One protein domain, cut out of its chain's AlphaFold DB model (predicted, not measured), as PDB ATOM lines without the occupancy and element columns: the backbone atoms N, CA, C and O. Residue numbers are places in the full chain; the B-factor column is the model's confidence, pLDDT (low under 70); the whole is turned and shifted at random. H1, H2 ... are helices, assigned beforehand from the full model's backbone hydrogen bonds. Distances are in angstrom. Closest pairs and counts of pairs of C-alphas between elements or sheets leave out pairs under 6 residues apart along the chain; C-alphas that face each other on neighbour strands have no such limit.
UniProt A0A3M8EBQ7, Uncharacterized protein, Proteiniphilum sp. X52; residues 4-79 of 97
ATOM      1  N   LEU A   4     290.111 148.379 175.164       90.12
ATOM      2  CA  LEU A   4     290.263 147.926 173.785       90.12
ATOM      3  C   LEU A   4     291.713 147.518 173.491       90.12
ATOM      4  O   LEU A   4     291.937 146.455 172.926       90.12
ATOM      5  N   CYS A   5     292.691 148.309 173.947       90.88
ATOM      6  CA  CYS A   5     294.110 147.996 173.771       90.88
ATOM      7  C   CYS A   5     294.483 146.664 174.429       90.88
ATOM      8  O   CYS A   5     295.152 145.857 173.800       90.88
ATOM      9  N   LYS A   6     293.984 146.395 175.644       89.94
ATOM     10  CA  LYS A   6     294.238 145.119 176.333       89.94
ATOM     11  C   LYS A   6     293.692 143.922 175.552       89.94
ATOM     12  O   LYS A   6     294.312 142.868 175.520       89.94
ATOM     13  N   TYR A   7     292.527 144.063 174.923       90.69
ATOM     14  CA  TYR A   7     291.977 142.986 174.102       90.69
ATOM     15  C   TYR A   7     292.763 142.770 172.808       90.69
ATOM     16  O   TYR A   7     292.921 141.629 172.391       90.69
ATOM     17  N   ILE A   8     293.276 143.839 172.194       89.94
ATOM     18  CA  ILE A   8     294.127 143.741 170.998       89.94
ATOM     19  C   ILE A   8     295.475 143.094 171.337       89.94
ATOM     20  O   ILE A   8     295.948 142.262 170.574       89.94
ATOM     21  N   GLU A   9     296.062 143.422 172.487       90.31
ATOM     22  CA  GLU A   9     297.285 142.781 172.984       90.31
ATOM     23  C   GLU A   9     297.079 141.268 173.157       90.31
ATOM     24  O   GLU A   9     297.784 140.471 172.542       90.31
ATOM     25  N   LEU A  10     296.007 140.865 173.850       88.44
ATOM     26  CA  LEU A  10     295.633 139.452 174.002       88.44
ATOM     27  C   LEU A  10     295.395 138.746 172.656       88.44
ATOM     28  O   LEU A  10     295.742 137.573 172.509       88.44
ATOM     29  N   TYR A  11     294.827 139.454 171.671       88.00
ATOM     30  CA  TYR A  11     294.690 138.950 170.302       88.00
ATOM     31  C   TYR A  11     296.036 138.704 169.649       88.00
ATOM     32  O   TYR A  11     296.252 137.629 169.097       88.00
ATOM     33  N   SER A  12     296.939 139.677 169.738       87.81
ATOM     34  CA  SER A  12     298.265 139.587 169.133       87.81
ATOM     35  C   SER A  12     299.130 138.477 169.735       87.81
ATOM     36  O   SER A  12     299.987 137.935 169.049       87.81
ATOM     37  N   GLU A  13     298.872 138.084 170.980       87.94
ATOM     38  CA  GLU A  13     299.559 136.974 171.647       87.94
ATOM     39  C   GLU A  13     298.992 135.592 171.272       87.94
ATOM     40  O   GLU A  13     299.528 134.570 171.697       87.94
ATOM     41  N   GLY A  14     297.898 135.527 170.500       81.81
ATOM     42  CA  GLY A  14     297.231 134.266 170.153       81.81
ATOM     43  C   GLY A  14     296.539 133.589 171.345       81.81
ATOM     44  O   GLY A  14     296.277 132.386 171.315       81.81
ATOM     45  N   THR A  15     296.250 134.338 172.413       75.50
ATOM     46  CA  THR A  15     295.647 133.784 173.629       75.50
ATOM     47  C   THR A  15     294.196 133.361 173.377       75.50
ATOM     48  O   THR A  15     293.392 134.133 172.854       75.50
ATOM     49  N   SER A  16     293.820 132.147 173.807       67.94
ATOM     50  CA  SER A  16     292.431 131.672 173.695       67.94
ATOM     51  C   SER A  16     291.463 132.538 174.515       67.94
ATOM     52  O   SER A  16     291.605 132.723 175.727       67.94
ATOM     53  N   TYR A  17     290.408 133.007 173.845       69.31
ATOM     54  CA  TYR A  17     289.323 133.812 174.416       69.31
ATOM     55  C   TYR A  17     288.330 133.031 175.272       69.31
ATOM     56  O   TYR A  17     287.369 133.617 175.772       69.31
ATOM     57  N   GLU A  18     288.487 131.716 175.397       66.12
ATOM     58  CA  GLU A  18     287.536 130.861 176.116       66.12
ATOM     59  C   GLU A  18     287.530 131.136 177.622       66.12
ATOM     60  O   GLU A  18     286.505 130.978 178.279       66.12
ATOM     61  N   LYS A  19     288.658 131.603 178.167       66.19
ATOM     62  CA  LYS A  19     288.835 131.842 179.607       66.19
ATOM     63  C   LYS A  19     288.703 133.311 180.012       66.19
ATOM     64  O   LYS A  19     288.806 133.628 181.193       66.19
ATOM     65  N   ILE A  20     288.489 134.214 179.053       72.50
ATOM     66  CA  ILE A  20     288.477 135.660 179.296       72.50
ATOM     67  C   ILE A  20     287.047 136.187 179.188       72.50
ATOM     68  O   ILE A  20     286.428 136.153 178.124       72.50
ATOM     69  N   THR A  21     286.531 136.744 180.283       79.19
ATOM     70  CA  THR A  21     285.278 137.505 180.263       79.19
ATOM     71  C   THR A  21     285.505 138.839 179.546       79.19
ATOM     72  O   THR A  21     286.023 139.798 180.121       79.19
ATOM     73  N   ILE A  22     285.132 138.902 178.267       83.88
ATOM     74  CA  ILE A  22     285.161 140.137 177.475       83.88
ATOM     75  C   ILE A  22     283.976 141.014 177.887       83.88
ATOM     76  O   ILE A  22     282.825 140.585 177.832       83.88
ATOM     77  N   GLN A  23     284.257 142.255 178.280       89.12
ATOM     78  CA  GLN A  23     283.230 143.277 178.433       89.12
ATOM     79  C   GLN A  23     283.144 144.077 177.132       89.12
ATOM     80  O   GLN A  23     284.180 144.590 176.692       89.12
ATOM     81  N   PRO A  24     281.946 144.236 176.542       90.69
ATOM     82  CA  PRO A  24     281.791 144.999 175.316       90.69
ATOM     83  C   PRO A  24     282.349 146.420 175.437       90.69
ATOM     84  O   PRO A  24     282.293 147.061 176.492       90.69
ATOM     85  N   VAL A  25     282.904 146.906 174.335       91.75
ATOM     86  CA  VAL A  25     283.413 148.259 174.161       91.75
ATOM     87  C   VAL A  25     282.464 148.993 173.230       91.75
ATOM     88  O   VAL A  25     282.275 148.616 172.075       91.75
ATOM     89  N   ARG A  26     281.891 150.089 173.727       88.81
ATOM     90  CA  ARG A  26     281.022 150.950 172.932       88.81
ATOM     91  C   ARG A  26     281.835 152.061 172.274       88.81
ATOM     92  O   ARG A  26     282.276 152.990 172.947       88.81
ATOM     93  N   ALA A  27     281.970 152.002 170.955       86.94
ATOM     94  CA  ALA A  27     282.492 153.103 170.152       86.94
ATOM     95  C   ALA A  27     281.357 154.041 169.697       86.94
ATOM     96  O   ALA A  27     280.488 153.660 168.914       86.94
ATOM     97  N   LYS A  28     281.317 155.275 170.212       89.25
ATOM     98  CA  LYS A  28     280.297 156.257 169.803       89.25
ATOM     99  C   LYS A  28     280.557 156.724 168.368       89.25
ATOM    100  O   LYS A  28     281.693 157.031 168.032       89.25
ATOM    101  N   GLY A  29     279.501 156.806 167.560       89.88
ATOM    102  CA  GLY A  29     279.567 157.343 166.195       89.88
ATOM    103  C   GLY A  29     280.128 156.391 165.135       89.88
ATOM    104  O   GLY A  29     280.168 156.778 163.975       89.88
ATOM    105  N   LEU A  30     280.527 155.169 165.503       92.38
ATOM    106  CA  LEU A  30     280.972 154.161 164.538       92.38
ATOM    107  C   LEU A  30     279.813 153.279 164.075       92.38
ATOM    108  O   LEU A  30     278.946 152.901 164.867       92.38
ATOM    109  N   THR A  31     279.841 152.926 162.797       92.00
ATOM    110  CA  THR A  31     278.951 151.961 162.150       92.00
ATOM    111  C   THR A  31     279.549 150.554 162.187       92.00
ATOM    112  O   THR A  31     280.732 150.371 162.472       92.00
ATOM    113  N   ALA A  32     278.755 149.531 161.859       91.06
ATOM    114  CA  ALA A  32     279.267 148.164 161.725       91.06
ATOM    115  C   ALA A  32     280.367 148.050 160.650       91.06
ATOM    116  O   ALA A  32     281.313 147.288 160.826       91.06
ATOM    117  N   ILE A  33     280.281 148.845 159.576       90.25
ATOM    118  CA  ILE A  33     281.283 148.881 158.499       90.25
ATOM    119  C   ILE A  33     282.632 149.372 159.032       90.25
ATOM    120  O   ILE A  33     283.660 148.768 158.734       90.25
ATOM    121  N   ASP A  34     282.627 150.405 159.876       91.81
ATOM    122  CA  ASP A  34     283.851 150.907 160.510       91.81
ATOM    123  C   ASP A  34     284.504 149.826 161.381       91.81
ATOM    124  O   ASP A  34     285.722 149.646 161.352       91.81
ATOM    125  N   ILE A  35     283.688 149.050 162.108       93.62
ATOM    126  CA  ILE A  35     284.168 147.913 162.905       93.62
ATOM    127  C   ILE A  35     284.746 146.806 162.013       93.62
ATOM    128  O   ILE A  35     285.754 146.203 162.381       93.62
ATOM    129  N   PHE A  36     284.164 146.542 160.839       91.44
ATOM    130  CA  PHE A  36     284.711 145.559 159.898       91.44
ATOM    131  C   PHE A  36     286.071 145.985 159.347       91.44
ATOM    132  O   PHE A  36     287.005 145.186 159.384       91.44
ATOM    133  N   HIS A  37     286.216 147.239 158.907       90.38
ATOM    134  CA  HIS A  37     287.508 147.761 158.447       90.38
ATOM    135  C   HIS A  37     288.555 147.722 159.562       90.38
ATOM    136  O   HIS A  37     289.688 147.292 159.349       90.38
ATOM    137  N   PHE A  38     288.164 148.111 160.777       92.19
ATOM    138  CA  PHE A  38     289.032 148.024 161.944       92.19
ATOM    139  C   PHE A  38     289.487 146.584 162.218       92.19
ATOM    140  O   PHE A  38     290.671 146.326 162.423       92.19
ATOM    141  N   GLY A  39     288.556 145.634 162.161       91.56
ATOM    142  CA  GLY A  39     288.840 144.213 162.294       91.56
ATOM    143  C   GLY A  39     289.784 143.664 161.232       91.56
ATOM    144  O   GLY A  39     290.699 142.907 161.556       91.56
ATOM    145  N   TRP A  40     289.599 144.076 159.978       90.75
ATOM    146  CA  TRP A  40     290.480 143.692 158.880       90.75
ATOM    147  C   TRP A  40     291.896 144.237 159.083       90.75
ATOM    148  O   TRP A  40     292.854 143.485 158.923       90.75
ATOM    149  N   ASN A  41     292.034 145.494 159.523       90.81
ATOM    150  CA  ASN A  41     293.334 146.092 159.839       90.81
ATOM    151  C   ASN A  41     294.081 145.307 160.928       90.81
ATOM    152  O   ASN A  41     295.268 145.030 160.774       90.81
ATOM    153  N   ILE A  42     293.389 144.912 162.006       90.75
ATOM    154  CA  ILE A  42     293.977 144.091 163.079       90.75
ATOM    155  C   ILE A  42     294.443 142.742 162.523       90.75
ATOM    156  O   ILE A  42     295.601 142.364 162.706       90.75
ATOM    157  N   TRP A  43     293.560 142.022 161.827       89.50
ATOM    158  CA  TRP A  43     293.876 140.701 161.284       89.50
ATOM    159  C   TRP A  43     295.046 140.747 160.294       89.50
ATOM    160  O   TRP A  43     295.956 139.925 160.391       89.50
ATOM    161  N   LYS A  44     295.064 141.738 159.393       88.25
ATOM    162  CA  LYS A  44     296.142 141.942 158.416       88.25
ATOM    163  C   LYS A  44     297.475 142.285 159.074       88.25
ATOM    164  O   LYS A  44     298.509 141.869 158.570       88.25
ATOM    165  N   HIS A  45     297.465 143.055 160.161       89.38
ATOM    166  CA  HIS A  45     298.696 143.466 160.830       89.38
ATOM    167  C   HIS A  45     299.352 142.311 161.589       89.38
ATOM    168  O   HIS A  45     300.553 142.099 161.467       89.38
ATOM    169  N   PHE A  46     298.567 141.563 162.368       86.44
ATOM    170  CA  PHE A  46     299.124 140.518 163.222       86.44
ATOM    171  C   PHE A  46     299.241 139.173 162.505       86.44
ATOM    172  O   PHE A  46     300.181 138.432 162.762       86.44
ATOM    173  N   THR A  47     298.322 138.827 161.597       79.81
ATOM    174  CA  THR A  47     298.294 137.526 160.890       79.81
ATOM    175  C   THR A  47     298.363 136.294 161.808       79.81
ATOM    176  O   THR A  47     298.689 135.194 161.377       79.81
ATOM    177  N   VAL A  48     298.016 136.473 163.086       72.12
ATOM    178  CA  VAL A  48     298.168 135.479 164.163       72.12
ATOM    179  C   VAL A  48     297.081 134.407 164.172       72.12
ATOM    180  O   VAL A  48     297.264 133.363 164.788       72.12
ATOM    181  N   SER A  49     295.940 134.654 163.520       75.56
ATOM    182  CA  SER A  49     294.743 133.816 163.645       75.56
ATOM    183  C   SER A  49     294.004 133.637 162.317       75.56
ATOM    184  O   SER A  49     294.156 134.417 161.369       75.56
ATOM    185  N   LYS A  50     293.117 132.637 162.260       82.00
ATOM    186  CA  LYS A  50     292.194 132.477 161.123       82.00
ATOM    187  C   LYS A  50     291.166 133.614 161.101       82.00
ATOM    188  O   LYS A  50     290.871 134.213 162.138       82.00
ATOM    189  N   GLN A  51     290.571 133.869 159.931       82.25
ATOM    190  CA  GLN A  51     289.510 134.879 159.780       82.25
ATOM    191  C   GLN A  51     288.304 134.618 160.699       82.25
ATOM    192  O   GLN A  51     287.655 135.554 161.156       82.25
ATOM    193  N   ASP A  52     288.012 133.353 161.002       84.62
ATOM    194  CA  ASP A  52     286.926 132.975 161.912       84.62
ATOM    195  C   ASP A  52     287.169 133.474 163.347       84.62
ATOM    196  O   ASP A  52     286.247 133.937 164.017       84.62
ATOM    197  N   GLU A  53     288.420 133.459 163.811       86.69
ATOM    198  CA  GLU A  53     288.757 133.860 165.180       86.69
ATOM    199  C   GLU A  53     288.659 135.371 165.374       86.69
ATOM    200  O   GLU A  53     288.102 135.828 166.375       86.69
ATOM    201  N   ILE A  54     289.106 136.160 164.391       89.06
ATOM    202  CA  ILE A  54     288.928 137.616 164.434       89.06
ATOM    203  C   ILE A  54     287.441 137.998 164.311       89.06
ATOM    204  O   ILE A  54     286.991 138.931 164.973       89.06
ATOM    205  N   ALA A  55     286.633 137.253 163.548       90.75
ATOM    206  CA  ALA A  55     285.193 137.496 163.474       90.75
ATOM    207  C   ALA A  55     284.510 137.299 164.841       90.75
ATOM    208  O   ALA A  55     283.710 138.136 165.272       90.75
ATOM    209  N   ILE A  56     284.872 136.231 165.559       89.44
ATOM    210  CA  ILE A  56     284.391 135.966 166.924       89.44
ATOM    211  C   ILE A  56     284.884 137.048 167.894       89.44
ATOM    212  O   ILE A  56     284.103 137.547 168.707       89.44
ATOM    213  N   PHE A  57     286.156 137.435 167.798       90.19
ATOM    214  CA  PHE A  57     286.757 138.495 168.606       90.19
ATOM    215  C   PHE A  57     285.994 139.816 168.479       90.19
ATOM    216  O   PHE A  57     285.557 140.385 169.484       90.19
ATOM    217  N   LEU A  58     285.752 140.269 167.245       91.94
ATOM    218  CA  LEU A  58     285.018 141.504 166.977       91.94
ATOM    219  C   LEU A  58     283.592 141.428 167.503       91.94
ATOM    220  O   LEU A  58     283.130 142.381 168.126       91.94
ATOM    221  N   LYS A  59     282.909 140.293 167.319       92.06
ATOM    222  CA  LYS A  59     281.538 140.117 167.811       92.06
ATOM    223  C   LYS A  59     281.444 140.174 169.337       92.06
ATOM    224  O   LYS A  59     280.459 140.686 169.859       92.06
ATOM    225  N   LYS A  60     282.463 139.690 170.055       90.75
ATOM    226  CA  LYS A  60     282.526 139.772 171.525       90.75
ATOM    227  C   LYS A  60     282.818 141.192 172.014       90.75
ATOM    228  O   LYS A  60     282.177 141.657 172.953       90.75
ATOM    229  N   ILE A  61     283.777 141.882 171.397       92.75
ATOM    230  CA  ILE A  61     284.205 143.219 171.841       92.75
ATOM    231  C   ILE A  61     283.205 144.287 171.424       92.75
ATOM    232  O   ILE A  61     282.841 145.128 172.233       92.75
ATOM    233  N   PHE A  62     282.723 144.241 170.189       93.88
ATOM    234  CA  PHE A  62     281.786 145.214 169.635       93.88
ATOM    235  C   PHE A  62     280.369 144.638 169.580       93.88
ATOM    236  O   PHE A  62     279.660 144.785 168.586       93.88
ATOM    237  N   ALA A  63     279.949 143.973 170.662       92.25
ATOM    238  CA  ALA A  63     278.647 143.312 170.748       92.25
ATOM    239  C   ALA A  63     277.470 144.269 170.493       92.25
ATOM    240  O   ALA A  63     276.490 143.868 169.874       92.25
ATOM    241  N   ASP A  64     277.583 145.536 170.906       91.69
ATOM    242  CA  ASP A  64     276.555 146.555 170.649       91.69
ATOM    243  C   ASP A  64     276.443 146.896 169.155       91.69
ATOM    244  O   ASP A  64     275.339 147.008 168.624       91.69
ATOM    245  N   HIS A  65     277.578 147.023 168.462       92.38
ATOM    246  CA  HIS A  65     277.635 147.346 167.032       92.38
ATOM    247  C   HIS A  65     277.269 146.159 166.142       92.38
ATOM    248  O   HIS A  65     276.771 146.354 165.038       92.38
ATOM    249  N   LEU A  66     277.514 144.934 166.616       92.69
ATOM    250  CA  LEU A  66     277.374 143.694 165.846       92.69
ATOM    251  C   LEU A  66     276.252 142.778 166.364       92.69
ATOM    252  O   LEU A  66     276.194 141.604 165.996       92.69
ATOM    253  N   ARG A  67     275.336 143.302 167.191       89.25
ATOM    254  CA  ARG A  67     274.273 142.535 167.871       89.25
ATOM    255  C   ARG A  67     273.423 141.674 166.928       89.25
ATOM    256  O   ARG A  67     272.979 140.605 167.332       89.25
ATOM    257  N   GLY A  68     273.213 142.121 165.689       89.38
ATOM    258  CA  GLY A  68     272.441 141.412 164.660       89.38
ATOM    259  C   GLY A  68     273.269 140.834 163.509       89.38
ATOM    260  O   GLY A  68     272.691 140.387 162.528       89.38
ATOM    261  N   VAL A  69     274.602 140.873 163.585       90.50
ATOM    262  CA  VAL A  69     275.478 140.460 162.478       90.50
ATOM    263  C   VAL A  69     276.015 139.062 162.745       90.50
ATOM    264  O   VAL A  69     276.644 138.830 163.777       90.50
ATOM    265  N   GLU A  70     275.802 138.112 161.837       90.31
ATOM    266  CA  GLU A  70     276.335 136.754 161.984       90.31
ATOM    267  C   GLU A  70     277.863 136.706 161.811       90.31
ATOM    268  O   GLU A  70     278.415 137.488 161.034       90.31
ATOM    269  N   PRO A  71     278.582 135.799 162.504       86.31
ATOM    270  CA  PRO A  71     280.037 135.684 162.368       86.31
ATOM    271  C   PRO A  71     280.496 135.464 160.920       86.31
ATOM    272  O   PRO A  71     281.506 136.029 160.505       86.31
ATOM    273  N   GLU A  72     279.728 134.711 160.129       86.50
ATOM    274  CA  GLU A  72     280.001 134.502 158.703       86.50
ATOM    275  C   GLU A  72     279.890 135.795 157.889       86.50
ATOM    276  O   GLU A  72     280.706 136.049 157.000       86.50
ATOM    277  N   THR A  73     278.928 136.660 158.226       88.44
ATOM    278  CA  THR A  73     278.820 137.995 157.630       88.44
ATOM    279  C   THR A  73     280.054 138.824 157.963       88.44
ATOM    280  O   THR A  73     280.661 139.388 157.057       88.44
ATOM    281  N   ILE A  74     280.487 138.839 159.230       88.56
ATOM    282  CA  ILE A  74     281.714 139.541 159.646       88.56
ATOM    283  C   ILE A  74     282.896 139.033 158.815       88.56
ATOM    284  O   ILE A  74     283.583 139.826 158.182       88.56
ATOM    285  N   LYS A  75     283.080 137.711 158.722       87.25
ATOM    286  CA  LYS A  75     284.145 137.080 157.931       87.25
ATOM    287  C   LYS A  75     284.129 137.501 156.461       87.25
ATOM    288  O   LYS A  75     285.184 137.777 155.897       87.25
ATOM    289  N   ARG A  76     282.951 137.584 155.833       85.06
ATOM    290  CA  ARG A  76     282.816 138.049 154.442       85.06
ATOM    291  C   ARG A  76     283.263 139.505 154.270       85.06
ATOM    292  O   ARG A  76     283.804 139.835 153.219       85.06
ATOM    293  N   HIS A  77     283.053 140.337 155.287       84.12
ATOM    294  CA  HIS A  77     283.465 141.742 155.314       84.12
ATOM    295  C   HIS A  77     284.916 141.962 155.770       84.12
ATOM    296  O   HIS A  77     285.460 143.036 155.542       84.12
ATOM    297  N   LEU A  78     285.577 140.952 156.345       81.69
ATOM    298  CA  LEU A  78     287.015 140.953 156.655       81.69
ATOM    299  C   LEU A  78     287.874 140.641 155.421       81.69
ATOM    300  O   LEU A  78     288.868 139.914 155.485       81.69
ATOM    301  N   LYS A  79     287.474 141.183 154.277       75.12
ATOM    302  CA  LYS A  79     288.215 141.139 153.025       75.12
ATOM    303  C   LYS A  79     288.187 142.544 152.462       75.12
ATOM    304  O   LYS A  79     287.111 143.102 152.252       75.12
TER     305      LYS A  79
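AT A GLANCE: This is residues 4 to 79 of the 97 residues of an uncharacterized protein of Proteiniphilum sp. X52 (UniProt A0A3M8EBQ7). Three helices make a compact cluster, the longest, H2, and the short H4 both packing across H3, while H1 sits to one side without firm contact and a long loop, residues 13 to 31, sweeps round the outside from H1 to H2. The 76 printed residues hold four named helices, H1 to H4 in order, and no named strand; the class is all helix. The whole is compact, radius of gyration of the C-alphas 11.3 A, spanning 28 by 25 by 19 A.

IN THESE COORDINATES: H1, residues 4 to 12, begins at C-alpha 4 (290.263, 147.926, 173.785) and measures 12.5 A. H2, residues 32 to 46, measures 21.3 A; H3, residues 51 to 61, 15.6 A; H4, residues 71 to 77, 9.9 A, ending at C-alpha 77 (283.465, 141.742, 155.314).

HOW THE PARTS SIT: H1 is close to but not clearly touching H2, closest C-alphas Ser 12 and Phe 46, 6.0 A, and H3, Leu 4 and Ile 61, 7.9 A. H1 and H4 are apart. H2 and H3 touch, closest C-alphas Gly 39 and Leu 58, 6.6 A, at a steep tilt of 54 degrees, opposite ways. H3 and H4 touch, Ala 55 and Ile 74, 5.6 A, only just about perpendicular at 70.3 degrees. H4 only just touches residues 36 to 37 of H2, with 3 pairs of C-alphas within 8 A, the closest Phe 36 and His 77, 6.1 A. In H1, H2, H3 and H4 every O i to N i+4 pair is within hydrogen-bond range.

THE WHOLE: The C-alphas farthest apart, Lys 19 and Gly 29, are 30.3 A apart. The printed part has no cut; the link H1 to H2 is long. Residues 16 to 19 have pLDDT under 70.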